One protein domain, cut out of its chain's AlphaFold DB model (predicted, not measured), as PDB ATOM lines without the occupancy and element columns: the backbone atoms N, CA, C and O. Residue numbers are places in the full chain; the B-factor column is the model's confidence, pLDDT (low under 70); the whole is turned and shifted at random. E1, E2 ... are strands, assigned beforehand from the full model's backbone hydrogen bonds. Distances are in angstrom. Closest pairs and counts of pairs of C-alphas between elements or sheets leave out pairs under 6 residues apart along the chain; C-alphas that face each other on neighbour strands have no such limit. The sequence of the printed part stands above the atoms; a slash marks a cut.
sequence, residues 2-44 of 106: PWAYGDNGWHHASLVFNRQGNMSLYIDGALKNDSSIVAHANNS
ATOM      1  N   PRO A   2      26.412 109.868 143.347       55.97
ATOM      2  CA  PRO A   2      25.881 111.228 143.547       55.97
ATOM      3  C   PRO A   2      26.113 112.244 142.413       55.97
ATOM      4  O   PRO A   2      25.734 113.394 142.577       55.97
ATOM      5  N   TRP A   3      26.697 111.854 141.275       61.78
ATOM      6  CA  TRP A   3      27.119 112.806 140.231       61.78
ATOM      7  C   TRP A   3      26.680 112.429 138.817       61.78
ATOM      8  O   TRP A   3      27.295 112.872 137.860       61.78
ATOM      9  N   ALA A   4      25.629 111.617 138.661       82.75
ATOM     10  CA  ALA A   4      25.215 111.131 137.338       82.75
ATOM     11  C   ALA A   4      24.892 112.246 136.319       82.75
ATOM     12  O   ALA A   4      24.940 111.971 135.129       82.75
ATOM     13  N   TYR A   5      24.563 113.455 136.789       86.94
ATOM     14  CA  TYR A   5      24.195 114.605 135.946       86.94
ATOM     15  C   TYR A   5      24.897 115.914 136.355       86.94
ATOM     16  O   TYR A   5      24.561 116.992 135.880       86.94
ATOM     17  N   GLY A   6      25.811 115.838 137.327       85.62
ATOM     18  CA  GLY A   6      26.575 116.976 137.850       85.62
ATOM     19  C   GLY A   6      28.009 116.951 137.336       85.62
ATOM     20  O   GLY A   6      28.932 117.223 138.097       85.62
ATOM     21  N   ASP A   7      28.195 116.524 136.090       91.12
ATOM     22  CA  ASP A   7      29.487 116.205 135.479       91.12
ATOM     23  C   ASP A   7      30.006 117.312 134.544       91.12
ATOM     24  O   ASP A   7      31.007 117.124 133.854       91.12
ATOM     25  N   ASN A   8      29.354 118.481 134.561       89.12
ATOM     26  CA  ASN A   8      29.645 119.626 133.694       89.12
ATOM     27  C   ASN A   8      29.375 119.360 132.194       89.12
ATOM     28  O   ASN A   8      29.815 120.136 131.345       89.12
ATOM     29  N   GLY A   9      28.654 118.281 131.869       91.62
ATOM     30  CA  GLY A   9      28.123 117.983 130.544       91.62
ATOM     31  C   GLY A   9      26.727 118.567 130.303       91.62
ATOM     32  O   GLY A   9      26.025 118.995 131.221       91.62
ATOM     33  N   TRP A  10      26.317 118.586 129.031       92.75
ATOM     34  CA  TRP A  10      24.943 118.907 128.649       92.75
ATOM     35  C   TRP A  10      24.042 117.691 128.853       92.75
ATOM     36  O   TRP A  10      24.289 116.636 128.270       92.75
ATOM     37  N   HIS A  11      22.955 117.879 129.599       92.81
ATOM     38  CA  HIS A  11      21.901 116.882 129.761       92.81
ATOM     39  C   HIS A  11      20.570 117.420 129.254       92.81
ATOM     40  O   HIS A  11      20.226 118.582 129.480       92.81
ATOM     41  N   HIS A  12      19.798 116.554 128.605       93.25
ATOM     42  CA  HIS A  12      18.435 116.875 128.202       93.25
ATOM     43  C   HIS A  12      17.457 116.416 129.281       93.25
ATOM     44  O   HIS A  12      17.407 115.230 129.602       93.25
ATOM     45  N   ALA A  13      16.659 117.336 129.826       93.44
ATOM     46  CA  ALA A  13      15.640 117.022 130.821       93.44
ATOM     47  C   ALA A  13      14.238 117.269 130.260       93.44
ATOM     48  O   ALA A  13      13.931 118.367 129.798       93.44
ATOM     49  N   SER A  14      13.366 116.266 130.360       95.19
ATOM     50  CA  SER A  14      11.960 116.379 129.966       95.19
ATOM     51  C   SER A  14      11.053 115.948 131.106       95.19
ATOM     52  O   SER A  14      11.236 114.884 131.699       95.19
ATOM     53  N   LEU A  15      10.040 116.764 131.393       95.19
ATOM     54  CA  LEU A  15       9.037 116.483 132.413       95.19
ATOM     55  C   LEU A  15       7.655 116.438 131.761       95.19
ATOM     56  O   LEU A  15       7.196 117.425 131.189       95.19
ATOM     57  N   VAL A  16       6.993 115.288 131.849       95.75
ATOM     58  CA  VAL A  16       5.663 115.071 131.271       95.75
ATOM     59  C   VAL A  16       4.628 115.046 132.384       95.75
ATOM     60  O   VAL A  16       4.733 114.239 133.304       95.75
ATOM     61  N   PHE A  17       3.607 115.897 132.281       93.50
ATOM     62  CA  PHE A  17       2.473 115.931 133.205       93.50
ATOM     63  C   PHE A  17       1.225 115.333 132.555       93.50
ATOM     64  O   PHE A  17       0.469 116.041 131.890       93.50
ATOM     65  N   ASN A  18       0.962 114.046 132.791       94.06
ATOM     66  CA  ASN A  18      -0.330 113.450 132.465       94.06
ATOM     67  C   ASN A  18      -1.248 113.502 133.695       94.06
ATOM     68  O   ASN A  18      -1.132 112.687 134.606       94.06
ATOM     69  N   ARG A  19      -2.187 114.457 133.718       91.06
ATOM     70  CA  ARG A  19      -3.106 114.685 134.852       91.06
ATOM     71  C   ARG A  19      -4.007 113.494 135.182       91.06
ATOM     72  O   ARG A  19      -4.473 113.391 136.310       91.06
ATOM     73  N   GLN A  20      -4.232 112.605 134.222       91.94
ATOM     74  CA  GLN A  20      -5.030 111.388 134.389       91.94
ATOM     75  C   GLN A  20      -4.162 110.159 134.704       91.94
ATOM     76  O   GLN A  20      -4.685 109.059 134.845       91.94
ATOM     77  N   GLY A  21      -2.846 110.338 134.830       94.38
ATOM     78  CA  GLY A  21      -1.890 109.280 135.118       94.38
ATOM     79  C   GLY A  21      -0.697 109.822 135.893       94.38
ATOM     80  O   GLY A  21      -0.857 110.359 136.993       94.38
ATOM     81  N   ASN A  22       0.496 109.668 135.318       96.19
ATOM     82  CA  ASN A  22       1.748 109.938 136.015       96.19
ATOM     83  C   ASN A  22       2.396 111.253 135.562       96.19
ATOM     84  O   ASN A  22       2.299 111.670 134.404       96.19
ATOM     85  N   MET A  23       3.119 111.882 136.487       96.00
ATOM     86  CA  MET A  23       4.204 112.799 136.162       96.00
ATOM     87  C   MET A  23       5.464 111.969 135.926       96.00
ATOM     88  O   MET A  23       5.806 111.157 136.779       96.00
ATOM     89  N   SER A  24       6.139 112.159 134.796       97.25
ATOM     90  CA  SER A  24       7.302 111.352 134.395       97.25
ATOM     91  C   SER A  24       8.502 112.238 134.073       97.25
ATOM     92  O   SER A  24       8.369 113.177 133.285       97.25
ATOM     93  N   LEU A  25       9.658 111.934 134.664       96.25
ATOM     94  CA  LEU A  25      10.933 112.607 134.421       96.25
ATOM     95  C   LEU A  25      11.823 111.738 133.533       96.25
ATOM     96  O   LEU A  25      12.183 110.616 133.900       96.25
ATOM     97  N   TYR A  26      12.243 112.308 132.411       95.44
ATOM     98  CA  TYR A  26      13.214 111.728 131.500       95.44
ATOM     99  C   TYR A  26      14.496 112.555 131.547       95.44
ATOM    100  O   TYR A  26      14.433 113.784 131.506       95.44
ATOM    101  N   ILE A  27      15.642 111.881 131.613       94.38
ATOM    102  CA  ILE A  27      16.959 112.502 131.439       94.38
ATOM    103  C   ILE A  27      17.678 111.765 130.315       94.38
ATOM    104  O   ILE A  27      17.737 110.532 130.333       94.38
ATOM    105  N   ASP A  28      18.183 112.520 129.343       93.44
ATOM    106  CA  ASP A  28      18.840 112.021 128.130       93.44
ATOM    107  C   ASP A  28      17.966 111.000 127.379       93.44
ATOM    108  O   ASP A  28      18.402 109.925 126.975       93.44
ATOM    109  N   GLY A  29      16.668 111.311 127.284       92.31
ATOM    110  CA  GLY A  29      15.654 110.475 126.633       92.31
ATOM    111  C   GLY A  29      15.227 109.232 127.426       92.31
ATOM    112  O   GLY A  29      14.251 108.587 127.054       92.31
ATOM    113  N   ALA A  30      15.892 108.896 128.535       93.12
ATOM    114  CA  ALA A  30      15.568 107.725 129.350       93.12
ATOM    115  C   ALA A  30      14.682 108.086 130.550       93.12
ATOM    116  O   ALA A  30      14.998 109.013 131.299       93.12
ATOM    117  N   LEU A  31      13.615 107.309 130.785       95.31
ATOM    118  CA  LEU A  31      12.770 107.446 131.974       95.31
ATOM    119  C   LEU A  31      13.606 107.198 133.237       95.31
ATOM    120  O   LEU A  31      14.226 106.143 133.383       95.31
ATOM    121  N   LYS A  32      13.639 108.176 134.145       95.56
ATOM    122  CA  LYS A  32      14.382 108.085 135.412       95.56
ATOM    123  C   LYS A  32      13.478 107.872 136.608       95.56
ATOM    124  O   LYS A  32      13.882 107.194 137.548       95.56
ATOM    125  N   ASN A  33      12.301 108.484 136.594       96.00
ATOM    126  CA  ASN A  33      11.322 108.326 137.654       96.00
ATOM    127  C   ASN A  33       9.937 108.754 137.173       96.00
ATOM    128  O   ASN A  33       9.819 109.619 136.300       96.00
ATOM    129  N   ASP A  34       8.905 108.216 137.803       97.44
ATOM    130  CA  ASP A  34       7.528 108.626 137.599       97.44
ATOM    131  C   ASP A  34       6.701 108.439 138.873       97.44
ATOM    132  O   ASP A  34       7.044 107.675 139.773       97.44
ATOM    133  N   SER A  35       5.621 109.206 138.985       97.50
ATOM    134  CA  SER A  35       4.696 109.103 140.109       97.50
ATOM    135  C   SER A  35       3.286 109.462 139.677       97.50
ATOM    136  O   SER A  35       3.087 110.381 138.878       97.50
ATOM    137  N   SER A  36       2.301 108.751 140.222       97.12
ATOM    138  CA  SER A  36       0.891 109.023 139.958       97.12
ATOM    139  C   SER A  36       0.487 110.390 140.502       97.12
ATOM    140  O   SER A  36       0.692 110.700 141.677       97.12
ATOM    141  N   ILE A  37      -0.122 111.208 139.646       95.94
ATOM    142  CA  ILE A  37      -0.638 112.536 139.996       95.94
ATOM    143  C   ILE A  37      -2.161 112.624 139.881       95.94
ATOM    144  O   ILE A  37      -2.716 113.721 139.953       95.94
ATOM    145  N   VAL A  38      -2.850 111.485 139.760       96.56
ATOM    146  CA  VAL A  38      -4.311 111.409 139.564       96.56
ATOM    147  C   VAL A  38      -5.111 112.091 140.674       96.56
ATOM    148  O   VAL A  38      -6.168 112.659 140.413       96.56
ATOM    149  N   ALA A  39      -4.586 112.124 141.903       96.38
ATOM    150  CA  ALA A  39      -5.197 112.852 143.019       96.38
ATOM    151  C   ALA A  39      -5.328 114.366 142.750       96.38
ATOM    152  O   ALA A  39      -6.155 115.039 143.354       96.38
ATOM    153  N   HIS A  40      -4.541 114.894 141.810       92.81
ATOM    154  CA  HIS A  40      -4.520 116.294 141.398       92.81
ATOM    155  C   HIS A  40      -5.049 116.480 139.967       92.81
ATOM    156  O   HIS A  40      -4.716 117.480 139.320       92.81
ATOM    157  N   ALA A  41      -5.842 115.533 139.447       92.50
ATOM    158  CA  ALA A  41      -6.355 115.567 138.076       92.50
ATOM    159  C   ALA A  41      -7.161 116.842 137.769       92.50
ATOM    160  O   ALA A  41      -7.093 117.358 136.658       92.50
ATOM    161  N   ASN A  42      -7.860 117.378 138.776       92.38
ATOM    162  CA  ASN A  42      -8.730 118.550 138.646       92.38
ATOM    163  C   ASN A  42      -8.049 119.880 139.021       92.38
ATOM    164  O   ASN A  42      -8.696 120.925 138.990       92.38
ATOM    165  N   ASN A  43      -6.762 119.872 139.386       91.44
ATOM    166  CA  ASN A  43      -6.049 121.109 139.704       91.44
ATOM    167  C   ASN A  43      -5.686 121.859 138.418       91.44
ATOM    168  O   ASN A  43      -5.098 121.289 137.497       91.44
ATOM    169  N   SER A  44      -5.973 123.161 138.391       86.88
ATOM    170  CA  SER A  44      -5.616 124.036 137.274       86.88
ATOM    171  C   SER A  44      -4.157 124.492 137.361       86.88
ATOM    172  O   SER A  44      -3.667 124.831 138.435       86.88
TER     173      SER A  44
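AT A GLANCE: This is residues 2 to 44 of the 106 residues of the protein "LamG domain-containing protein" of Lentisphaerae bacterium (UniProt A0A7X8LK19). One small three-stranded sheet, two hairpins in a row, forms the body, and its two tails, residues 2 to 12 and 37 to 44, extend the shape at opposite ends. The 43 printed residues have no named helix and three strands, E1, E2 and E3, in that order along the chain and across the antiparallel sheet. The class is all strand, though under half of the residues, 18, are in strands. The whole is a loose rod, radius of gyration of the C-alphas 13.0 A, spanning 39 by 17 by 16 A.

HOW THE PARTS SIT: The strands form a meander, each the antiparallel neighbour of the one before. Inner strand E2, residues 22 to 27, forms a hairpin with edge strand E1, residues 13 to 17, at 171 degrees; N 14 and O 26, 2.9 A apart, are within hydrogen-bond range. E2 also forms a hairpin with edge strand E3, residues 30 to 36, at 161 degrees; N 23 and O 35 are 2.8 A apart, within hydrogen-bond range.

IN THESE COORDINATES: E1 is 13.4 A long from C-alpha 13 at (15.640, 117.022, 130.821), E2 16.1 A, and E3 18.2 A, ending at C-alpha 36 at (0.891, 109.023, 139.958).

THE WHOLE: The C-alphas of Asn 8 and Asn 42, the two farthest apart, are 38.7 A apart. The printed part has no cut, and both links are tight. Residues 2 to 3 have pLDDT under 70.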